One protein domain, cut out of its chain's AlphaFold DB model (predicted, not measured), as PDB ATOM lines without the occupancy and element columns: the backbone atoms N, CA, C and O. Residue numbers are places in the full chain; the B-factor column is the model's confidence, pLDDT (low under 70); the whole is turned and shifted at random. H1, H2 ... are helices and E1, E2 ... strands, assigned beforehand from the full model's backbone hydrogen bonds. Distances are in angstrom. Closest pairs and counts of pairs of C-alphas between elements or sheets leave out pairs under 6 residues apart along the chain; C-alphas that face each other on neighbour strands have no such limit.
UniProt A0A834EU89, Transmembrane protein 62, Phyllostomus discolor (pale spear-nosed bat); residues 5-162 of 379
ATOM      1  N   HIS A   5      -0.225 -43.104 -17.299       95.31
ATOM      2  CA  HIS A   5      -1.084 -43.844 -16.382       95.31
ATOM      3  C   HIS A   5      -1.991 -44.782 -17.171       95.31
ATOM      4  O   HIS A   5      -2.500 -44.413 -18.231       95.31
ATOM      5  N   THR A   6      -2.220 -45.975 -16.639       95.06
ATOM      6  CA  THR A   6      -3.155 -46.947 -17.200       95.06
ATOM      7  C   THR A   6      -3.769 -47.819 -16.105       95.06
ATOM      8  O   THR A   6      -3.473 -47.684 -14.914       95.06
ATOM      9  N   ARG A   7      -4.653 -48.725 -16.517       92.25
ATOM     10  CA  ARG A   7      -5.274 -49.739 -15.671       92.25
ATOM     11  C   ARG A   7      -5.132 -51.105 -16.334       92.25
ATOM     12  O   ARG A   7      -5.503 -51.278 -17.495       92.25
ATOM     13  N   HIS A   8      -4.651 -52.088 -15.581       91.19
ATOM     14  CA  HIS A   8      -4.619 -53.478 -16.029       91.19
ATOM     15  C   HIS A   8      -6.025 -54.088 -16.056       91.19
ATOM     16  O   HIS A   8      -6.931 -53.655 -15.347       91.19
ATOM     17  N   PHE A   9      -6.189 -55.188 -16.793       86.00
ATOM     18  CA  PHE A   9      -7.452 -55.935 -16.871       86.00
ATOM     19  C   PHE A   9      -8.013 -56.354 -15.493       86.00
ATOM     20  O   PHE A   9      -9.225 -56.412 -15.286       86.00
ATOM     21  N   GLN A  10      -7.138 -56.612 -14.517       85.88
ATOM     22  CA  GLN A  10      -7.535 -56.969 -13.153       85.88
ATOM     23  C   GLN A  10      -8.089 -55.784 -12.343       85.88
ATOM     24  O   GLN A  10      -8.736 -56.010 -11.325       85.88
ATOM     25  N   GLY A  11      -7.913 -54.545 -12.809       85.75
ATOM     26  CA  GLY A  11      -8.382 -53.319 -12.159       85.75
ATOM     27  C   GLY A  11      -7.273 -52.499 -11.499       85.75
ATOM     28  O   GLY A  11      -7.489 -51.321 -11.222       85.75
ATOM     29  N   THR A  12      -6.096 -53.085 -11.279       89.62
ATOM     30  CA  THR A  12      -4.933 -52.415 -10.681       89.62
ATOM     31  C   THR A  12      -4.441 -51.271 -11.564       89.62
ATOM     32  O   THR A  12      -4.363 -51.413 -12.785       89.62
ATOM     33  N   LEU A  13      -4.116 -50.139 -10.941       92.81
ATOM     34  CA  LEU A  13      -3.554 -48.977 -11.623       92.81
ATOM     35  C   LEU A  13      -2.048 -49.152 -11.827       92.81
ATOM     36  O   LEU A  13      -1.339 -49.556 -10.908       92.81
ATOM     37  N   GLU A  14      -1.569 -48.778 -13.005       93.88
ATOM     38  CA  GLU A  14      -0.150 -48.656 -13.322       93.88
ATOM     39  C   GLU A  14       0.136 -47.181 -13.593       93.88
ATOM     40  O   GLU A  14      -0.448 -46.569 -14.490       93.88
ATOM     41  N   LEU A  15       0.949 -46.574 -12.730       95.00
ATOM     42  CA  LEU A  15       1.033 -45.125 -12.587       95.00
ATOM     43  C   LEU A  15       2.490 -44.663 -12.654       95.00
ATOM     44  O   LEU A  15       3.104 -44.414 -11.612       95.00
ATOM     45  N   GLU A  16       3.029 -44.521 -13.860       94.56
ATOM     46  CA  GLU A  16       4.416 -44.108 -14.068       94.56
ATOM     47  C   GLU A  16       4.608 -42.622 -13.731       94.56
ATOM     48  O   GLU A  16       3.924 -41.741 -14.258       94.56
ATOM     49  N   VAL A  17       5.563 -42.335 -12.841       94.69
ATOM     50  CA  VAL A  17       5.932 -40.967 -12.449       94.69
ATOM     51  C   VAL A  17       7.162 -40.550 -13.236       94.69
ATOM     52  O   VAL A  17       8.129 -41.297 -13.341       94.69
ATOM     53  N   GLY A  18       7.159 -39.323 -13.755       91.62
ATOM     54  CA  GLY A  18       8.340 -38.775 -14.418       91.62
ATOM     55  C   GLY A  18       9.585 -38.780 -13.516       91.62
ATOM     56  O   GLY A  18       9.499 -38.654 -12.299       91.62
ATOM     57  N   ASP A  19      10.759 -38.869 -14.133       91.25
ATOM     58  CA  ASP A  19      12.036 -38.880 -13.416       91.25
ATOM     59  C   ASP A  19      12.299 -37.594 -12.595       91.25
ATOM     60  O   ASP A  19      11.977 -36.471 -13.006       91.25
ATOM     61  N   TRP A  20      12.969 -37.762 -11.452       92.44
ATOM     62  CA  TRP A  20      13.411 -36.668 -10.591       92.44
ATOM     63  C   TRP A  20      14.612 -35.898 -11.152       92.44
ATOM     64  O   TRP A  20      14.675 -34.677 -10.997       92.44
ATOM     65  N   LYS A  21      15.583 -36.571 -11.780       92.31
ATOM     66  CA  LYS A  21      16.862 -35.971 -12.198       92.31
ATOM     67  C   LYS A  21      16.663 -34.800 -13.163       92.31
ATOM     68  O   LYS A  21      17.242 -33.737 -12.943       92.31
ATOM     69  N   ASN A  22      15.844 -34.995 -14.192       89.81
ATOM     70  CA  ASN A  22      15.628 -34.021 -15.260       89.81
ATOM     71  C   ASN A  22      14.304 -33.267 -15.104       89.81
ATOM     72  O   ASN A  22      14.268 -32.060 -15.324       89.81
ATOM     73  N   ASN A  23      13.227 -33.953 -14.709       89.94
ATOM     74  CA  ASN A  23      11.889 -33.346 -14.677       89.94
ATOM     75  C   ASN A  23      11.467 -32.879 -13.284       89.94
ATOM     76  O   ASN A  23      10.437 -32.216 -13.164       89.94
ATOM     77  N   ARG A  24      12.235 -33.228 -12.239       94.88
ATOM     78  CA  ARG A  24      11.959 -32.861 -10.841       94.88
ATOM     79  C   ARG A  24      10.544 -33.246 -10.400       94.88
ATOM     80  O   ARG A  24       9.896 -32.515  -9.653       94.88
ATOM     81  N   ARG A  25      10.046 -34.379 -10.903       95.12
ATOM     82  CA  ARG A  25       8.694 -34.863 -10.624       95.12
ATOM     83  C   ARG A  25       8.688 -35.735  -9.378       95.12
ATOM     84  O   ARG A  25       9.585 -36.547  -9.184       95.12
ATOM     85  N   TYR A  26       7.667 -35.574  -8.551       95.88
ATOM     86  CA  TYR A  26       7.426 -36.422  -7.388       95.88
ATOM     87  C   TYR A  26       5.927 -36.632  -7.208       95.88
ATOM     88  O   TYR A  26       5.120 -35.832  -7.682       95.88
ATOM     89  N   ARG A  27       5.554 -37.714  -6.528       97.00
ATOM     90  CA  ARG A  27       4.163 -38.040  -6.216       97.00
ATOM     91  C   ARG A  27       3.914 -37.844  -4.732       97.00
ATOM     92  O   ARG A  27       4.689 -38.329  -3.909       97.00
ATOM     93  N   ILE A  28       2.805 -37.198  -4.401       96.56
ATOM     94  CA  ILE A  28       2.178 -37.362  -3.089       96.56
ATOM     95  C   ILE A  28       0.984 -38.289  -3.242       96.56
ATOM     96  O   ILE A  28       0.295 -38.259  -4.262       96.56
ATOM     97  N   PHE A  29       0.736 -39.108  -2.233       96.81
ATOM     98  CA  PHE A  29      -0.445 -39.949  -2.176       96.81
ATOM     99  C   PHE A  29      -0.958 -40.039  -0.745       96.81
ATOM    100  O   PHE A  29      -0.216 -39.811   0.212       96.81
ATOM    101  N   ALA A  30      -2.236 -40.355  -0.611       97.00
ATOM    102  CA  ALA A  30      -2.906 -40.515   0.662       97.00
ATOM    103  C   ALA A  30      -3.935 -41.637   0.575       97.00
ATOM    104  O   ALA A  30      -4.557 -41.845  -0.467       97.00
ATOM    105  N   PHE A  31      -4.118 -42.325   1.698       95.56
ATOM    106  CA  PHE A  31      -5.230 -43.236   1.915       95.56
ATOM    107  C   PHE A  31      -6.219 -42.563   2.855       95.56
ATOM    108  O   PHE A  31      -5.879 -42.219   3.986       95.56
ATOM    109  N   ASP A  32      -7.433 -42.357   2.371       94.75
ATOM    110  CA  ASP A  32      -8.498 -41.690   3.101       94.75
ATOM    111  C   ASP A  32      -9.678 -42.648   3.242       94.75
ATOM    112  O   ASP A  32     -10.452 -42.838   2.308       94.75
ATOM    113  N   HIS A  33      -9.792 -43.289   4.408       93.88
ATOM    114  CA  HIS A  33     -10.771 -44.356   4.655       93.88
ATOM    115  C   HIS A  33     -10.668 -45.487   3.618       93.88
ATOM    116  O   HIS A  33     -11.678 -45.911   3.056       93.88
ATOM    117  N   ASP A  34      -9.445 -45.974   3.391       93.62
ATOM    118  CA  ASP A  34      -9.086 -47.010   2.408       93.62
ATOM    119  C   ASP A  34      -9.292 -46.608   0.933       93.62
ATOM    120  O   ASP A  34      -9.215 -47.452   0.045       93.62
ATOM    121  N   LEU A  35      -9.506 -45.318   0.649       94.00
ATOM    122  CA  LEU A  35      -9.524 -44.773  -0.711       94.00
ATOM    123  C   LEU A  35      -8.165 -44.148  -1.044       94.00
ATOM    124  O   LEU A  35      -7.710 -43.236  -0.352       94.00
ATOM    125  N   PHE A  36      -7.519 -44.618  -2.109       95.25
ATOM    126  CA  PHE A  36      -6.216 -44.137  -2.564       95.25
ATOM    127  C   PHE A  36      -6.356 -42.904  -3.464       95.25
ATOM    128  O   PHE A  36      -6.956 -42.963  -4.531       95.25
ATOM    129  N   SER A  37      -5.737 -41.790  -3.105       96.62
ATOM    130  CA  SER A  37      -5.692 -40.591  -3.950       96.62
ATOM    131  C   SER A  37      -4.252 -40.119  -4.085       96.62
ATOM    132  O   SER A  37      -3.473 -40.227  -3.140       96.62
ATOM    133  N   PHE A  38      -3.875 -39.597  -5.250       97.44
ATOM    134  CA  PHE A  38      -2.513 -39.130  -5.498       97.44
ATOM    135  C   PHE A  38      -2.472 -37.911  -6.419       97.44
ATOM    136  O   PHE A  38      -3.428 -37.625  -7.140       97.44
ATOM    137  N   ALA A  39      -1.346 -37.202  -6.390       96.19
ATOM    138  CA  ALA A  39      -1.038 -36.119  -7.311       96.19
ATOM    139  C   ALA A  39       0.440 -36.170  -7.710       96.19
ATOM    140  O   ALA A  39       1.319 -36.285  -6.853       96.19
ATOM    141  N   ASP A  40       0.693 -36.032  -9.012       96.38
ATOM    142  CA  ASP A  40       2.041 -35.918  -9.567       96.38
ATOM    143  C   ASP A  40       2.405 -34.455  -9.755       96.38
ATOM    144  O   ASP A  40       1.750 -33.712 -10.491       96.38
ATOM    145  N   LEU A  41       3.481 -34.048  -9.098       95.56
ATOM    146  CA  LEU A  41       3.841 -32.660  -8.868       95.56
ATOM    147  C   LEU A  41       5.244 -32.375  -9.390       95.56
ATOM    148  O   LEU A  41       6.046 -33.284  -9.605       95.56
ATOM    149  N   ILE A  42       5.536 -31.094  -9.580       95.31
ATOM    150  CA  ILE A  42       6.867 -30.593  -9.920       95.31
ATOM    151  C   ILE A  42       7.457 -29.953  -8.667       95.31
ATOM    152  O   ILE A  42       6.789 -29.189  -7.966       95.31
ATOM    153  N   PHE A  43       8.700 -30.293  -8.344       95.56
ATOM    154  CA  PHE A  43       9.390 -29.736  -7.187       95.56
ATOM    155  C   PHE A  43       9.524 -28.215  -7.291       95.56
ATOM    156  O   PHE A  43       9.880 -27.684  -8.339       95.56
ATOM    157  N   GLY A  44       9.273 -27.523  -6.178       94.25
ATOM    158  CA  GLY A  44       9.342 -26.064  -6.098       94.25
ATOM    159  C   GLY A  44       8.053 -25.339  -6.495       94.25
ATOM    160  O   GLY A  44       7.948 -24.143  -6.231       94.25
ATOM    161  N   GLU A  45       7.057 -26.035  -7.054       95.44
ATOM    162  CA  GLU A  45       5.730 -25.458  -7.282       95.44
ATOM    163  C   GLU A  45       4.872 -25.531  -6.013       95.44
ATOM    164  O   GLU A  45       4.627 -26.608  -5.470       95.44
ATOM    165  N   TRP A  46       4.388 -24.371  -5.569       96.56
ATOM    166  CA  TRP A  46       3.525 -24.215  -4.399       96.56
ATOM    167  C   TRP A  46       2.346 -23.290  -4.734       96.56
ATOM    168  O   TRP A  46       2.540 -22.348  -5.505       96.56
ATOM    169  N   PRO A  47       1.161 -23.472  -4.123       97.50
ATOM    170  CA  PRO A  47       0.785 -24.546  -3.200       97.50
ATOM    171  C   PRO A  47       0.637 -25.919  -3.873       97.50
ATOM    172  O   PRO A  47       0.360 -26.025  -5.066       97.50
ATOM    173  N   VAL A  48       0.788 -26.972  -3.077       97.81
ATOM    174  CA  VAL A  48       0.524 -28.364  -3.452       97.81
ATOM    175  C   VAL A  48      -0.847 -28.762  -2.919       97.81
ATOM    176  O   VAL A  48      -1.140 -28.517  -1.752       97.81
ATOM    177  N   VAL A  49      -1.672 -29.389  -3.758       98.19
ATOM    178  CA  VAL A  49      -3.064 -29.725  -3.433       98.19
ATOM    179  C   VAL A  49      -3.375 -31.153  -3.873       98.19
ATOM    180  O   VAL A  49      -3.051 -31.537  -4.997       98.19
ATOM    181  N   LEU A  50      -4.017 -31.927  -3.000       98.31
ATOM    182  CA  LEU A  50      -4.543 -33.259  -3.287       98.31
ATOM    183  C   LEU A  50      -5.951 -33.393  -2.701       98.31
ATOM    184  O   LEU A  50      -6.134 -33.356  -1.488       98.31
ATOM    185  N   ILE A  51      -6.944 -33.574  -3.568       98.31
ATOM    186  CA  ILE A  51      -8.321 -33.887  -3.175       98.31
ATOM    187  C   ILE A  51      -8.374 -35.379  -2.832       98.31
ATOM    188  O   ILE A  51      -8.086 -36.213  -3.693       98.31
ATOM    189  N   THR A  52      -8.700 -35.721  -1.585       97.19
ATOM    190  CA  THR A  52      -8.806 -37.124  -1.149       97.19
ATOM    191  C   THR A  52     -10.244 -37.623  -1.164       97.19
ATOM    192  O   THR A  52     -10.463 -38.796  -1.462       97.19
ATOM    193  N   ASN A  53     -11.208 -36.736  -0.901       96.81
ATOM    194  CA  ASN A  53     -12.637 -37.025  -0.961       96.81
ATOM    195  C   ASN A  53     -13.416 -35.814  -1.510       96.81
ATOM    196  O   ASN A  53     -13.286 -34.742  -0.912       96.81
ATOM    197  N   PRO A  54     -14.250 -35.962  -2.559       95.81
ATOM    198  CA  PRO A  54     -14.472 -37.179  -3.343       95.81
ATOM    199  C   PRO A  54     -13.230 -37.628  -4.120       95.81
ATOM    200  O   PRO A  54     -12.353 -36.834  -4.442       95.81
ATOM    201  N   LYS A  55     -13.141 -38.935  -4.378       94.06
ATOM    202  CA  LYS A  55     -12.036 -39.539  -5.122       94.06
ATOM    203  C   LYS A  55     -12.273 -39.419  -6.631       94.06
ATOM    204  O   LYS A  55     -13.396 -39.561  -7.107       94.06
ATOM    205  N   SER A  56     -11.193 -39.243  -7.393       94.62
ATOM    206  CA  SER A  56     -11.257 -39.201  -8.856       94.62
ATOM    207  C   SER A  56     -11.795 -40.505  -9.459       94.62
ATOM    208  O   SER A  56     -11.262 -41.587  -9.197       94.62
ATOM    209  N   LEU A  57     -12.782 -40.384 -10.351       93.62
ATOM    210  CA  LEU A  57     -13.380 -41.489 -11.103       93.62
ATOM    211  C   LEU A  57     -12.374 -42.170 -12.041       93.62
ATOM    212  O   LEU A  57     -12.399 -43.387 -12.202       93.62
ATOM    213  N   LEU A  58     -11.454 -41.409 -12.645       92.94
ATOM    214  CA  LEU A  58     -10.442 -41.978 -13.545       92.94
ATOM    215  C   LEU A  58      -9.531 -42.967 -12.811       92.94
ATOM    216  O   LEU A  58      -9.163 -43.994 -13.374       92.94
ATOM    217  N   TYR A  59      -9.219 -42.684 -11.548       93.88
ATOM    218  CA  TYR A  59      -8.314 -43.475 -10.719       93.88
ATOM    219  C   TYR A  59      -9.049 -44.339  -9.687       93.88
ATOM    220  O   TYR A  59      -8.436 -44.781  -8.716       93.88
ATOM    221  N   SER A  60     -10.350 -44.590  -9.860       90.94
ATOM    222  CA  SER A  60     -11.096 -45.500  -8.990       90.94
ATOM    223  C   SER A  60     -10.778 -46.966  -9.280       90.94
ATOM    224  O   SER A  60     -10.521 -47.356 -10.426       90.94
ATOM    225  N   CYS A  61     -10.763 -47.786  -8.230       88.50
ATOM    226  CA  CYS A  61     -10.553 -49.224  -8.323       88.50
ATOM    227  C   CYS A  61     -11.598 -49.984  -7.483       88.50
ATOM    228  O   CYS A  61     -11.283 -50.422  -6.379       88.50
ATOM    229  N   PRO A  62     -12.822 -50.213  -8.002       86.25
ATOM    230  CA  PRO A  62     -13.914 -50.843  -7.241       86.25
ATOM    231  C   PRO A  62     -13.558 -52.216  -6.645       86.25
ATOM    232  O   PRO A  62     -14.025 -52.590  -5.580       86.25
ATOM    233  N   LYS A  63     -12.678 -52.975  -7.311       86.50
ATOM    234  CA  LYS A  63     -12.232 -54.298  -6.841       86.50
ATOM    235  C   LYS A  63     -11.320 -54.251  -5.611       86.50
ATOM    236  O   LYS A  63     -11.159 -55.276  -4.959       86.50
ATOM    237  N   HIS A  64     -10.682 -53.114  -5.343       87.62
ATOM    238  CA  HIS A  64      -9.669 -52.975  -4.291       87.62
ATOM    239  C   HIS A  64      -9.966 -51.827  -3.316       87.62
ATOM    240  O   HIS A  64      -9.244 -51.675  -2.335       87.62
ATOM    241  N   GLU A  65     -11.002 -51.025  -3.567       90.75
ATOM    242  CA  GLU A  65     -11.344 -49.841  -2.781       90.75
ATOM    243  C   GLU A  65     -12.841 -49.829  -2.440       90.75
ATOM    244  O   GLU A  65     -13.661 -50.040  -3.334       90.75
ATOM    245  N   PRO A  66     -13.219 -49.527  -1.185       92.44
ATOM    246  CA  PRO A  66     -14.615 -49.495  -0.750       92.44
ATOM    247  C   PRO A  66     -15.301 -48.182  -1.168       92.44
ATOM    248  O   PRO A  66     -15.463 -47.257  -0.362       92.44
ATOM    249  N   LEU A  67     -15.671 -48.071  -2.449       90.00
ATOM    250  CA  LEU A  67     -16.241 -46.849  -3.034       90.00
ATOM    251  C   LEU A  67     -17.585 -46.449  -2.410       90.00
ATOM    252  O   LEU A  67     -17.918 -45.262  -2.393       90.00
ATOM    253  N   GLU A  68     -18.315 -47.386  -1.803       88.94
ATOM    254  CA  GLU A  68     -19.586 -47.114  -1.122       88.94
ATOM    255  C   GLU A  68     -19.413 -46.136   0.051       88.94
ATOM    256  O   GLU A  68     -20.352 -45.437   0.441       88.94
ATOM    257  N   ARG A  69     -18.193 -46.024   0.597       90.56
ATOM    258  CA  ARG A  69     -17.874 -45.065   1.664       90.56
ATOM    259  C   ARG A  69     -17.975 -43.610   1.206       90.56
ATOM    260  O   ARG A  69     -18.213 -42.740   2.044       90.56
ATOM    261  N   LEU A  70     -17.858 -43.329  -0.097       90.81
ATOM    262  CA  LEU A  70     -18.044 -41.979  -0.641       90.81
ATOM    263  C   LEU A  70     -19.469 -41.462  -0.371       90.81
ATOM    264  O   LEU A  70     -19.635 -40.314   0.053       90.81
ATOM    265  N   LEU A  71     -20.480 -42.331  -0.511       90.75
ATOM    266  CA  LEU A  71     -21.897 -42.025  -0.254       90.75
ATOM    267  C   LEU A  71     -22.200 -41.736   1.222       90.75
ATOM    268  O   LEU A  71     -23.185 -41.070   1.537       90.75
ATOM    269  N   GLN A  72     -21.371 -42.244   2.131       90.94
ATOM    270  CA  GLN A  72     -21.511 -42.041   3.575       90.94
ATOM    271  C   GLN A  72     -20.644 -40.884   4.090       90.94
ATOM    272  O   GLN A  72     -20.687 -40.550   5.277       90.94
ATOM    273  N   SER A  73     -19.845 -40.263   3.219       94.06
ATOM    274  CA  SER A  73     -18.917 -39.216   3.623       94.06
ATOM    275  C   SER A  73     -19.646 -37.930   4.028       94.06
ATOM    276  O   SER A  73     -20.574 -37.475   3.368       94.06
ATOM    277  N   THR A  74     -19.204 -37.312   5.121       95.19
ATOM    278  CA  THR A  74     -19.799 -36.073   5.660       95.19
ATOM    279  C   THR A  74     -19.022 -34.813   5.279       95.19
ATOM    280  O   THR A  74     -19.537 -33.701   5.402       95.19
ATOM    281  N   HIS A  75     -17.783 -34.973   4.813       96.81
ATOM    282  CA  HIS A  75     -16.885 -33.870   4.482       96.81
ATOM    283  C   HIS A  75     -16.136 -34.143   3.180       96.81
ATOM    284  O   HIS A  75     -15.600 -35.236   3.000       96.81
ATOM    285  N   ILE A  76     -16.008 -33.123   2.337       97.75
ATOM    286  CA  ILE A  76     -14.946 -33.029   1.330       97.75
ATOM    287  C   ILE A  76     -13.625 -32.872   2.084       97.75
ATOM    288  O   ILE A  76     -13.553 -32.100   3.046       97.75
ATOM    289  N   ARG A  77     -12.592 -33.612   1.673       97.94
ATOM    290  CA  ARG A  77     -11.281 -33.639   2.338       97.94
ATOM    291  C   ARG A  77     -10.178 -33.363   1.330       97.94
ATOM    292  O   ARG A  77     -10.122 -33.967   0.258       97.94
ATOM    293  N   ILE A  78      -9.329 -32.409   1.686       98.38
ATOM    294  CA  ILE A  78      -8.271 -31.876   0.834       98.38
ATOM    295  C   ILE A  78      -6.992 -31.815   1.660       98.38
ATOM    296  O   ILE A  78      -6.991 -31.307   2.781       98.38
ATOM    297  N   LEU A  79      -5.895 -32.298   1.092       98.25
ATOM    298  CA  LEU A  79      -4.553 -32.046   1.591       98.25
ATOM    299  C   LEU A  79      -3.979 -30.849   0.846       98.25
ATOM    300  O   LEU A  79      -3.890 -30.869  -0.382       98.25
ATOM    301  N   ALA A  80      -3.584 -29.818   1.580       97.94
ATOM    302  CA  ALA A  80      -2.958 -28.636   1.020       97.94
ATOM    303  C   ALA A  80      -1.660 -28.318   1.769       97.94
ATOM    304  O   ALA A  80      -1.632 -28.221   2.997       97.94
ATOM    305  N   PHE A  81      -0.579 -28.150   1.012       97.31
ATOM    306  CA  PHE A  81       0.752 -27.836   1.519       97.31
ATOM    307  C   PHE A  81       1.264 -26.566   0.844       97.31
ATOM    308  O   PHE A  81       1.119 -26.384  -0.365       97.31
ATOM    309  N   SER A  82       1.900 -25.685   1.606       96.81
ATOM    310  CA  SER A  82       2.619 -24.536   1.063       96.81
ATOM    311  C   SER A  82       3.768 -24.149   1.991       96.81
ATOM    312  O   SER A  82       3.769 -24.511   3.166       96.81
ATOM    313  N   LEU A  83       4.750 -23.410   1.465       95.62
ATOM    314  CA  LEU A  83       5.821 -22.808   2.271       95.62
ATOM    315  C   LEU A  83       5.307 -21.663   3.152       95.62
ATOM    316  O   LEU A  83       5.939 -21.307   4.142       95.62
ATOM    317  N   SER A  84       4.185 -21.062   2.761       96.62
ATOM    318  CA  SER A  84       3.531 -19.964   3.473       96.62
ATOM    319  C   SER A  84       2.181 -20.436   3.999       96.62
ATOM    320  O   SER A  84       1.614 -21.398   3.482       96.62
ATOM    321  N   SER A  85       1.648 -19.768   5.021       96.25
ATOM    322  CA  SER A  85       0.330 -20.113   5.563       96.25
ATOM    323  C   SER A  85      -0.744 -20.047   4.475       96.25
ATOM    324  O   SER A  85      -0.803 -19.097   3.694       96.25
ATOM    325  N   ILE A  86      -1.594 -21.068   4.419       97.81
ATOM    326  CA  ILE A  86      -2.725 -21.112   3.493       97.81
ATOM    327  C   ILE A  86      -3.787 -20.130   3.990       97.81
ATOM    328  O   ILE A  86      -4.173 -20.172   5.157       97.81
ATOM    329  N   THR A  87      -4.234 -19.235   3.112       97.12
ATOM    330  CA  THR A  87      -5.212 -18.183   3.426       97.12
ATOM    331  C   THR A  87      -6.630 -18.606   3.083       97.12
ATOM    332  O   THR A  87      -7.556 -18.266   3.814       97.12
ATOM    333  N   SER A  88      -6.813 -19.350   1.990       97.44
ATOM    334  CA  SER A  88      -8.132 -19.810   1.552       97.44
ATOM    335  C   SER A  88      -8.049 -21.135   0.794       97.44
ATOM    336  O   SER A  88      -7.099 -21.370   0.041       97.44
ATOM    337  N   VAL A  89      -9.073 -21.974   0.947       98.31
ATOM    338  CA  VAL A  89      -9.264 -23.229   0.207       98.31
ATOM    339  C   VAL A  89     -10.700 -23.240  -0.301       98.31
ATOM    340  O   VAL A  89     -11.616 -23.686   0.386       98.31
ATOM    341  N   THR A  90     -10.898 -22.699  -1.496       98.38
ATOM    342  CA  THR A  90     -12.206 -22.620  -2.148       98.38
ATOM    343  C   THR A  90     -12.547 -23.958  -2.787       98.38
ATOM    344  O   THR A  90     -11.699 -24.521  -3.480       98.38
ATOM    345  N   VAL A  91     -13.780 -24.431  -2.608       98.50
ATOM    346  CA  VAL A  91     -14.293 -25.633  -3.277       98.50
ATOM    347  C   VAL A  91     -15.498 -25.288  -4.142       98.50
ATOM    348  O   VAL A  91     -16.442 -24.638  -3.682       98.50
ATOM    349  N   GLU A  92     -15.472 -25.772  -5.376       98.12
ATOM    350  CA  GLU A  92     -16.539 -25.630  -6.359       98.12
ATOM    351  C   GLU A  92     -16.876 -27.005  -6.941       98.12
ATOM    352  O   GLU A  92     -15.986 -27.830  -7.156       98.12
ATOM    353  N   ILE A  93     -18.160 -27.277  -7.169       97.62
ATOM    354  CA  ILE A  93     -18.612 -28.488  -7.867       97.62
ATOM    355  C   ILE A  93     -19.510 -28.055  -9.018       97.62
ATOM    356  O   ILE A  93     -20.439 -27.278  -8.812       97.62
ATOM    357  N   ASP A  94     -19.202 -28.522 -10.227       95.88
ATOM    358  CA  ASP A  94     -19.904 -28.176 -11.471       95.88
ATOM    359  C   ASP A  94     -20.022 -26.654 -11.702       95.88
ATOM    360  O   ASP A  94     -21.025 -26.147 -12.201       95.88
ATOM    361  N   GLY A  95     -18.984 -25.907 -11.303       94.25
ATOM    362  CA  GLY A  95     -18.934 -24.441 -11.381       94.25
ATOM    363  C   GLY A  95     -19.745 -23.713 -10.303       94.25
ATOM    364  O   GLY A  95     -19.793 -22.482 -10.297       94.25
ATOM    365  N   VAL A  96     -20.383 -24.440  -9.380       96.56
ATOM    366  CA  VAL A  96     -21.113 -23.864  -8.245       96.56
ATOM    367  C   VAL A  96     -20.194 -23.771  -7.031       96.56
ATOM    368  O   VAL A  96     -19.675 -24.776  -6.544       96.56
ATOM    369  N   HIS A  97     -20.035 -22.558  -6.502       97.06
ATOM    370  CA  HIS A  97     -19.246 -22.303  -5.300       97.06
ATOM    371  C   HIS A  97     -19.920 -22.877  -4.044       97.06
ATOM    372  O   HIS A  97     -20.993 -22.417  -3.650       97.06
ATOM    373  N   LEU A  98     -19.276 -23.850  -3.391       96.19
ATOM    374  CA  LEU A  98     -19.795 -24.482  -2.171       96.19
ATOM    375  C   LEU A  98     -19.316 -23.813  -0.886       96.19
ATOM    376  O   LEU A  98     -20.028 -23.837   0.118       96.19
ATOM    377  N   GLY A  99     -18.120 -23.227  -0.901       96.38
ATOM    378  CA  GLY A  99     -17.580 -22.491   0.236       96.38
ATOM    379  C   GLY A  99     -16.076 -22.655   0.430       96.38
ATOM    380  O   GLY A  99     -15.349 -23.126  -0.445       96.38
ATOM    381  N   GLN A 100     -15.618 -22.243   1.615       97.31
ATOM    382  CA  GLN A 100     -14.225 -22.331   2.054       97.31
ATOM    383  C   GLN A 100     -14.036 -23.524   2.993       97.31
ATOM    384  O   GLN A 100     -14.713 -23.620   4.019       97.31
ATOM    385  N   ALA A 101     -13.103 -24.415   2.667       97.44
ATOM    386  CA  ALA A 101     -12.739 -25.518   3.542       97.44
ATOM    387  C   ALA A 101     -11.988 -25.000   4.778       97.44
ATOM    388  O   ALA A 101     -11.077 -24.174   4.686       97.44
ATOM    389  N   VAL A 102     -12.367 -25.509   5.946       97.56
ATOM    390  CA  VAL A 102     -11.793 -25.128   7.237       97.56
ATOM    391  C   VAL A 102     -10.580 -26.006   7.523       97.56
ATOM    392  O   VAL A 102     -10.617 -27.224   7.316       97.56
ATOM    393  N   HIS A 103      -9.501 -25.387   8.001       97.44
ATOM    394  CA  HIS A 103      -8.316 -26.101   8.474       97.44
ATOM    395  C   HIS A 103      -8.686 -27.002   9.657       97.44
ATOM    396  O   HIS A 103      -9.286 -26.540  10.624       97.44
ATOM    397  N   SER A 104      -8.363 -28.291   9.559       94.50
ATOM    398  CA  SER A 104      -8.682 -29.273  10.599       94.50
ATOM    399  C   SER A 104      -7.439 -29.651  11.403       94.50
ATOM    400  O   SER A 104      -7.378 -29.411  12.606       94.50
ATOM    401  N   SER A 105      -6.427 -30.223  10.748       93.25
ATOM    402  CA  SER A 105      -5.171 -30.618  11.395       93.25
ATOM    403  C   SER A 105      -4.081 -30.848  10.357       93.25
ATOM    404  O   SER A 105      -4.368 -31.369   9.278       93.25
ATOM    405  N   GLY A 106      -2.827 -30.513  10.674       93.12
ATOM    406  CA  GLY A 106      -1.709 -30.701   9.745       93.12
ATOM    407  C   GLY A 106      -2.003 -30.059   8.375       93.12
ATOM    408  O   GLY A 106      -2.410 -28.899   8.347       93.12
ATOM    409  N   PRO A 107      -1.842 -30.783   7.254       95.56
ATOM    410  CA  PRO A 107      -2.184 -30.288   5.916       95.56
ATOM    411  C   PRO A 107      -3.666 -30.477   5.526       95.56
ATOM    412  O   PRO A 107      -4.013 -30.252   4.371       95.56
ATOM    413  N   ILE A 108      -4.540 -30.934   6.432       97.69
ATOM    414  CA  ILE A 108      -5.924 -31.325   6.117       97.69
ATOM    415  C   ILE A 108      -6.877 -30.132   6.226       97.69
ATOM    416  O   ILE A 108      -6.997 -29.500   7.280       97.69
ATOM    417  N   PHE A 109      -7.634 -29.908   5.155       98.31
ATOM    418  CA  PHE A 109      -8.753 -28.977   5.069       98.31
ATOM    419  C   PHE A 109     -10.038 -29.746   4.777       98.31
ATOM    420  O   PHE A 109     -10.046 -30.687   3.977       98.31
ATOM    421  N   THR A 110     -11.128 -29.351   5.434       98.19
ATOM    422  CA  THR A 110     -12.415 -30.047   5.331       98.19
ATOM    423  C   THR A 110     -13.564 -29.088   5.068       98.19
ATOM    424  O   THR A 110     -13.618 -28.000   5.640       98.19
ATOM    425  N   LEU A 111     -14.504 -29.497   4.221       98.19
ATOM    426  CA  LEU A 111     -15.739 -28.761   3.961       98.19
ATOM    427  C   LEU A 111     -16.924 -29.706   4.135       98.19
ATOM    428  O   LEU A 111     -16.939 -30.786   3.552       98.19
ATOM    429  N   LYS A 112     -17.914 -29.314   4.943       97.50
ATOM    430  CA  LYS A 112     -19.144 -30.102   5.097       97.50
ATOM    431  C   LYS A 112     -19.879 -30.173   3.765       97.50
ATOM    432  O   LYS A 112     -20.062 -29.152   3.108       97.50
ATOM    433  N   TRP A 113     -20.333 -31.364   3.404       95.69
ATOM    434  CA  TRP A 113     -21.135 -31.573   2.202       95.69
ATOM    435  C   TRP A 113     -22.151 -32.694   2.416       95.69
ATOM    436  O   TRP A 113     -22.078 -33.427   3.404       95.69
ATOM    437  N   ASN A 114     -23.098 -32.822   1.489       94.81
ATOM    438  CA  ASN A 114     -24.009 -33.956   1.441       94.81
ATOM    439  C   ASN A 114     -23.822 -34.691   0.103       94.81
ATOM    440  O   ASN A 114     -24.243 -34.155  -0.925       94.81
ATOM    441  N   PRO A 115     -23.234 -35.903   0.091       93.31
ATOM    442  CA  PRO A 115     -22.974 -36.648  -1.141       93.31
ATOM    443  C   PRO A 115     -24.261 -36.992  -1.899       93.31
ATOM    444  O   PRO A 115     -24.243 -37.102  -3.118       93.31
ATOM    445  N   ARG A 116     -25.414 -37.086  -1.221       91.69
ATOM    446  CA  ARG A 116     -26.699 -37.392  -1.877       91.69
ATOM    447  C   ARG A 116     -27.096 -36.364  -2.939       91.69
ATOM    448  O   ARG A 116     -27.786 -36.726  -3.885       91.69
ATOM    449  N   ASN A 117     -26.622 -35.123  -2.811       92.25
ATOM    450  CA  ASN A 117     -26.858 -34.059  -3.791       92.25
ATOM    451  C   ASN A 117     -26.134 -34.302  -5.130       92.25
ATOM    452  O   ASN A 117     -26.456 -33.642  -6.109       92.25
ATOM    453  N   TYR A 118     -25.173 -35.231  -5.157       92.44
ATOM    454  CA  TYR A 118     -24.287 -35.544  -6.285       92.44
ATOM    455  C   TYR A 118     -24.322 -37.040  -6.626       92.44
ATOM    456  O   TYR A 118     -23.321 -37.631  -7.032       92.44
ATOM    457  N   SER A 119     -25.448 -37.692  -6.324       86.62
ATOM    458  CA  SER A 119     -25.585 -39.142  -6.461       86.62
ATOM    459  C   SER A 119     -25.737 -39.590  -7.912       86.62
ATOM    460  O   SER A 119     -25.335 -40.708  -8.217       86.62
ATOM    461  N   ASP A 120     -26.252 -38.731  -8.789       87.19
ATOM    462  CA  ASP A 120     -26.574 -39.073 -10.171       87.19
ATOM    463  C   ASP A 120     -25.533 -38.516 -11.148       87.19
ATOM    464  O   ASP A 120     -25.338 -37.308 -11.262       87.19
ATOM    465  N   GLY A 121     -24.914 -39.407 -11.925       88.00
ATOM    466  CA  GLY A 121     -23.977 -39.039 -12.982       88.00
ATOM    467  C   GLY A 121     -22.558 -38.727 -12.496       88.00
ATOM    468  O   GLY A 121     -22.074 -39.241 -11.483       88.00
ATOM    469  N   THR A 122     -21.841 -37.945 -13.299       93.12
ATOM    470  CA  THR A 122     -20.445 -37.564 -13.052       93.12
ATOM    471  C   THR A 122     -20.350 -36.069 -12.797       93.12
ATOM    472  O   THR A 122     -20.890 -35.290 -13.581       93.12
ATOM    473  N   HIS A 123     -19.594 -35.682 -11.777       94.94
ATOM    474  CA  HIS A 123     -19.451 -34.296 -11.337       94.94
ATOM    475  C   HIS A 123     -17.987 -33.863 -11.390       94.94
ATOM    476  O   HIS A 123     -17.081 -34.672 -11.160       94.94
ATOM    477  N   ASN A 124     -17.738 -32.589 -11.681       96.94
ATOM    478  CA  ASN A 124     -16.400 -32.009 -11.675       96.94
ATOM    479  C   ASN A 124     -16.190 -31.204 -10.392       96.94
ATOM    480  O   ASN A 124     -16.853 -30.189 -10.187       96.94
ATOM    481  N   ILE A 125     -15.255 -31.638  -9.548       98.00
ATOM    482  CA  ILE A 125     -14.818 -30.862  -8.385       98.00
ATOM    483  C   ILE A 125     -13.598 -30.029  -8.759       98.00
ATOM    484  O   ILE A 125     -12.645 -30.554  -9.333       98.00
ATOM    485  N   GLU A 126     -13.608 -28.754  -8.388       98.44
ATOM    486  CA  GLU A 126     -12.475 -27.842  -8.485       98.44
ATOM    487  C   GLU A 126     -12.135 -27.284  -7.099       98.44
ATOM    488  O   GLU A 126     -13.003 -26.861  -6.333       98.44
ATOM    489  N   VAL A 127     -10.846 -27.299  -6.765       98.44
ATOM    490  CA  VAL A 127     -10.322 -26.779  -5.505       98.44
ATOM    491  C   VAL A 127      -9.236 -25.759  -5.791       98.44
ATOM    492  O   VAL A 127      -8.214 -26.076  -6.403       98.44
ATOM    493  N   ILE A 128      -9.440 -24.541  -5.292       98.31
ATOM    494  CA  ILE A 128      -8.533 -23.410  -5.474       98.31
ATOM    495  C   ILE A 128      -7.926 -23.048  -4.122       98.31
ATOM    496  O   ILE A 128      -8.603 -22.533  -3.228       98.31
ATOM    497  N   VAL A 129      -6.624 -23.286  -3.979       98.31
ATOM    498  CA  VAL A 129      -5.860 -22.969  -2.767       98.31
ATOM    499  C   VAL A 129      -5.062 -21.695  -2.986       98.31
ATOM    500  O   VAL A 129      -4.373 -21.568  -4.001       98.31
ATOM    501  N   ARG A 130      -5.126 -20.767  -2.029       98.00
ATOM    502  CA  ARG A 130      -4.304 -19.549  -1.988       98.00
ATOM    503  C   ARG A 130      -3.498 -19.505  -0.700       98.00
ATOM    504  O   ARG A 130      -3.981 -19.926   0.350       98.00
ATOM    505  N   ASP A 131      -2.278 -18.991  -0.779       97.44
ATOM    506  CA  ASP A 131      -1.433 -18.765   0.391       97.44
ATOM    507  C   ASP A 131      -1.174 -17.278   0.666       97.44
ATOM    508  O   ASP A 131      -1.557 -16.393  -0.103       97.44
ATOM    509  N   SER A 132      -0.544 -16.997   1.805       97.44
ATOM    510  CA  SER A 132      -0.233 -15.640   2.265       97.44
ATOM    511  C   SER A 132       0.893 -14.960   1.486       97.44
ATOM    512  O   SER A 132       1.047 -13.747   1.591       97.44
ATOM    513  N   ALA A 133       1.638 -15.705   0.664       96.31
ATOM    514  CA  ALA A 133       2.610 -15.152  -0.276       96.31
ATOM    515  C   ALA A 133       1.976 -14.780  -1.631       96.31
ATOM    516  O   ALA A 133       2.685 -14.369  -2.548       96.31
ATOM    517  N   GLY A 134       0.653 -14.927  -1.776       95.56
ATOM    518  CA  GLY A 134      -0.085 -14.609  -2.997       95.56
ATOM    519  C   GLY A 134      -0.011 -15.688  -4.080       95.56
ATOM    520  O   GLY A 134      -0.485 -15.456  -5.195       95.56
ATOM    521  N   ARG A 135       0.549 -16.870  -3.791       96.69
ATOM    522  CA  ARG A 135       0.551 -17.997  -4.736       96.69
ATOM    523  C   ARG A 135      -0.805 -18.689  -4.713       96.69
ATOM    524  O   ARG A 135      -1.461 -18.772  -3.672       96.69
ATOM    525  N   SER A 136      -1.216 -19.222  -5.860       96.75
ATOM    526  CA  SER A 136      -2.466 -19.967  -5.979       96.75
ATOM    527  C   SER A 136      -2.322 -21.198  -6.863       96.75
ATOM    528  O   SER A 136      -1.541 -21.196  -7.816       96.75
ATOM    529  N   LYS A 137      -3.067 -22.256  -6.537       97.31
ATOM    530  CA  LYS A 137      -3.138 -23.491  -7.324       97.31
ATOM    531  C   LYS A 137      -4.593 -23.932  -7.428       97.31
ATOM    532  O   LYS A 137      -5.258 -24.058  -6.404       97.31
ATOM    533  N   SER A 138      -5.054 -24.173  -8.654       97.44
ATOM    534  CA  SER A 138      -6.316 -24.866  -8.926       97.44
ATOM    535  C   SER A 138      -6.029 -26.321  -9.298       97.44
ATOM    536  O   SER A 138      -5.116 -26.596 -10.087       97.44
ATOM    537  N   VAL A 139      -6.780 -27.247  -8.706       97.44
ATOM    538  CA  VAL A 139      -6.787 -28.674  -9.042       97.44
ATOM    539  C   VAL A 139      -8.232 -29.111  -9.214       97.44
ATOM    540  O   VAL A 139      -9.070 -28.805  -8.372       97.44
ATOM    541  N   HIS A 140      -8.513 -29.853 -10.280       97.38
ATOM    542  CA  HIS A 140      -9.839 -30.386 -10.555       97.38
ATOM    543  C   HIS A 140      -9.773 -31.838 -11.019       97.38
ATOM    544  O   HIS A 140      -8.771 -32.278 -11.592       97.38
ATOM    545  N   HIS A 141     -10.843 -32.586 -10.772       96.56
ATOM    546  CA  HIS A 141     -11.057 -33.891 -11.384       96.56
ATOM    547  C   HIS A 141     -12.543 -34.244 -11.436       96.56
ATOM    548  O   HIS A 141     -13.368 -33.683 -10.718       96.56
ATOM    549  N   ILE A 142     -12.861 -35.252 -12.244       95.75
ATOM    550  CA  ILE A 142     -14.198 -35.839 -12.302       95.75
ATOM    551  C   ILE A 142     -14.323 -36.915 -11.219       95.75
ATOM    552  O   ILE A 142     -13.415 -37.741 -11.071       95.75
ATOM    553  N   PHE A 143     -15.444 -36.930 -10.502       94.44
ATOM    554  CA  PHE A 143     -15.841 -37.981  -9.566       94.44
ATOM    555  C   PHE A 143     -17.264 -38.478  -9.872       94.44
ATOM    556  O   PHE A 143     -18.039 -37.806 -10.550       94.44
ATOM    557  N   SER A 144     -17.603 -39.669  -9.383       92.12
ATOM    558  CA  SER A 144     -18.973 -40.190  -9.373       92.12
ATOM    559  C   SER A 144     -19.187 -41.008  -8.104       92.12
ATOM    560  O   SER A 144     -18.228 -41.545  -7.543       92.12
ATOM    561  N   LEU A 145     -20.431 -41.046  -7.633       88.19
ATOM    562  CA  LEU A 145     -20.836 -41.782  -6.436       88.19
ATOM    563  C   LEU A 145     -21.544 -43.107  -6.751       88.19
ATOM    564  O   LEU A 145     -21.714 -43.923  -5.847       88.19
ATOM    565  N   GLN A 146     -21.944 -43.316  -8.005       80.19
ATOM    566  CA  GLN A 146     -22.476 -44.582  -8.506       80.19
ATOM    567  C   GLN A 146     -21.392 -45.322  -9.297       80.19
ATOM    568  O   GLN A 146     -20.460 -44.713  -9.826       80.19
ATOM    569  N   GLU A 147     -21.500 -46.650  -9.375       65.81
ATOM    570  CA  GLU A 147     -20.595 -47.493 -10.165       65.81
ATOM    571  C   GLU A 147     -20.895 -47.401 -11.668       65.81
ATOM    572  O   GLU A 147     -21.103 -48.411 -12.336       65.81
ATOM    573  N   ASP A 148     -20.894 -46.192 -12.225       62.56
ATOM    574  CA  ASP A 148     -21.127 -45.991 -13.650       62.56
ATOM    575  C   ASP A 148     -19.827 -45.687 -14.400       62.56
ATOM    576  O   ASP A 148     -18.998 -44.877 -13.986       62.56
ATOM    577  N   ASN A 149     -19.665 -46.412 -15.514       66.94
ATOM    578  CA  ASN A 149     -18.627 -46.325 -16.543       66.94
ATOM    579  C   ASN A 149     -17.278 -45.738 -16.100       66.94
ATOM    580  O   ASN A 149     -17.030 -44.532 -16.155       66.94
ATOM    581  N   GLN A 150     -16.334 -46.633 -15.801       74.94
ATOM    582  CA  GLN A 150     -14.936 -46.262 -15.612       74.94
ATOM    583  C   GLN A 150     -14.412 -45.461 -16.809       74.94
ATOM    584  O   GLN A 150     -14.447 -45.922 -17.956       74.94
ATOM    585  N   LEU A 151     -13.861 -44.281 -16.525       85.94
ATOM    586  CA  LEU A 151     -13.167 -43.491 -17.533       85.94
ATOM    587  C   LEU A 151     -11.962 -44.274 -18.064       85.94
ATOM    588  O   LEU A 151     -11.272 -44.987 -17.323       85.94
ATOM    589  N   ARG A 152     -11.728 -44.151 -19.372       87.62
ATOM    590  CA  ARG A 152     -10.599 -44.785 -20.051       87.62
ATOM    591  C   ARG A 152      -9.371 -43.890 -19.968       87.62
ATOM    592  O   ARG A 152      -9.472 -42.674 -20.099       87.62
ATOM    593  N   PHE A 153      -8.221 -44.523 -19.781       92.12
ATOM    594  CA  PHE A 153      -6.928 -43.866 -19.892       92.12
ATOM    595  C   PHE A 153      -6.597 -43.549 -21.348       92.12
ATOM    596  O   PHE A 153      -7.210 -44.083 -22.277       92.12
ATOM    597  N   ASP A 154      -5.603 -42.680 -21.532       91.31
ATOM    598  CA  ASP A 154      -5.058 -42.399 -22.852       91.31
ATOM    599  C   ASP A 154      -4.587 -43.699 -23.524       91.31
ATOM    600  O   ASP A 154      -3.926 -44.541 -22.907       91.31
ATOM    601  N   LEU A 155      -4.949 -43.870 -24.796       90.81
ATOM    602  CA  LEU A 155      -4.673 -45.092 -25.547       90.81
ATOM    603  C   LEU A 155      -3.175 -45.272 -25.789       90.81
ATOM    604  O   LEU A 155      -2.697 -46.404 -25.751       90.81
ATOM    605  N   LEU A 156      -2.432 -44.183 -26.009       90.88
ATOM    606  CA  LEU A 156      -0.985 -44.254 -26.219       90.88
ATOM    607  C   LEU A 156      -0.264 -44.598 -24.917       90.88
ATOM    608  O   LEU A 156       0.551 -45.520 -24.913       90.88
ATOM    609  N   ALA A 157      -0.603 -43.929 -23.811       92.12
ATOM    610  CA  ALA A 157      -0.087 -44.285 -22.489       92.12
ATOM    611  C   ALA A 157      -0.380 -45.753 -22.136       92.12
ATOM    612  O   ALA A 157       0.518 -46.490 -21.731       92.12
ATOM    613  N   SER A 158      -1.619 -46.194 -22.367       92.19
ATOM    614  CA  SER A 158      -2.042 -47.573 -22.114       92.19
ATOM    615  C   SER A 158      -1.298 -48.569 -22.992       92.19
ATOM    616  O   SER A 158      -0.874 -49.608 -22.501       92.19
ATOM    617  N   PHE A 159      -1.109 -48.264 -24.277       90.81
ATOM    618  CA  PHE A 159      -0.350 -49.117 -25.185       90.81
ATOM    619  C   PHE A 159       1.107 -49.251 -24.740       90.81
ATOM    620  O   PHE A 159       1.629 -50.361 -24.733       90.81
ATOM    621  N   VAL A 160       1.758 -48.153 -24.349       91.31
ATOM    622  CA  VAL A 160       3.155 -48.179 -23.891       91.31
ATOM    623  C   VAL A 160       3.303 -49.013 -22.619       91.31
ATOM    624  O   VAL A 160       4.170 -49.873 -22.564       91.31
ATOM    625  N   LEU A 161       2.444 -48.802 -21.623       92.44
ATOM    626  CA  LEU A 161       2.577 -49.464 -20.323       92.44
ATOM    627  C   LEU A 161       2.115 -50.927 -20.333       92.44
ATOM    628  O   LEU A 161       2.799 -51.802 -19.818       92.44
ATOM    629  N   LEU A 162       0.989 -51.224 -20.988       91.94
ATOM    630  CA  LEU A 162       0.434 -52.583 -20.996       91.94
ATOM    631  C   LEU A 162       1.166 -53.529 -21.957       91.94
ATOM    632  O   LEU A 162       0.935 -54.740 -21.916       91.94
TER     633      LEU A 162
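What this domain is: This is residues 5 to 162 of the 379 residues of the protein "Transmembrane protein 62" of Phyllostomus discolor (pale spear-nosed bat) (UniProt A0A834EU89). Two strongly twisted four-stranded sheets lie face to face as a sandwich, with E5, E6, E10 and E9 on one side and E8, E7, E11 and E12 on the other, their strands crossed at 39 degrees. The long hairpin E3 and E4 lies alongside edge strand E5, with little H1 at its open end, while a small separate head, the hairpin E1 and E2 with H4 packed on it, lies away from the sandwich. The 158 printed residues hold four named helices and twelve named strands, in the order E1 E2 H1 E3 E4 E5 H2 E6 E7 E8 E9 E10 H3 E11 E12 H4. Each sheet is antiparallel, and the class is mixed, helices and strands. The whole is compact, with a radius of gyration of the C-alphas of 15.9 A, and spans 44 by 44 by 26 A.

Where its parts are: Begin at C-alpha 48, at (0.524, -28.364, -3.452), where E5 starts; it runs over residues 48 to 53, 16.0 A. Its sheet continues with E6, residues 75 to 81, 18.9 A, then E10, residues 108 to 112, and E9, residues 102 to 105. For the other sheet, look at E8, residues 96 to 100; E7, residues 86 to 93, 20.9 A; E11, residues 122 to 131, 29.9 A; and E12, residues 136 to 144, 26.3 A. E3, residues 25 to 32, spans 23.0 A and E4, residues 35 to 42, spans 23.5 A. The short strands E1, residues 5 to 7, and E2, residues 13 to 16, open the printed part from C-alpha 5 at (-1.084, -43.844, -16.382). The helices are H1, residues 20 to 23; H2, residues 67 to 72; H3, residues 115 to 118; and H4, residues 155 to 162, 10.1 A, which ends at C-alpha 162, (0.434, -52.583, -20.996).

How they stand to each other: In the sandwich, two sheets face to face, the facing parts are 8.8 A centre to centre and their best planes 8 degrees apart. In the first sheet, look for N 50 and O 79 of E5 and E6 at 2.8 A, N 76 and O 111 of E6 and E10 at 2.8 A, and N 102 and O 110 of the hairpin E9 and E10 at 2.8 A. In the second, find N 98 and O 91 of the hairpin E7 and E8 at 3.0 A, N 92 and O 126 of E7 and E11 at 2.9 A, and N 127 and O 139 of the hairpin E11 and E12 at 2.8 A. Between the sheets, the closest C-alphas of E5 and E12 are those of Val 49 and Val 139, 6.8 A apart. E8 runs on into E9 at 49 degrees, across a break of 1 residue. Outward from E5, its closest C-alphas with E4 are those of Thr 52 and Ser 37, 5.4 A apart. E3 and E4 form a hairpin, with N 28 and O 39 at 3.0 A. H1 comes closest to E3 at the C-alphas of Trp 20 and Tyr 26, 6.8 A. H2 and H3 touch, closest at the C-alphas of Leu 71 and Pro 115, 5.6 A. In the hairpin E1 and E2, N 6 and O 14 are 2.8 A apart; H4 comes closest to E1 at the C-alphas of Ser 158 and Thr 6, 5.1 A. In H4 every O i to N i+4 pair is within hydrogen-bond range; H2 has 0 of 2, beside 3 of 3 O i to N i+3 pairs, and H1 and H3 are too short for an i+4 pair.

The domain as a whole: The two C-alphas farthest apart, those of Phe 9 and Ser 132, are 45.2 A apart. The printed part has no cut. Look at residues 54 to 66 for the long link, from E5 to H2; the link from E12 to H4 is short. Mean pLDDT of the printed part is 93.7, and residues 147 to 149 are under 70.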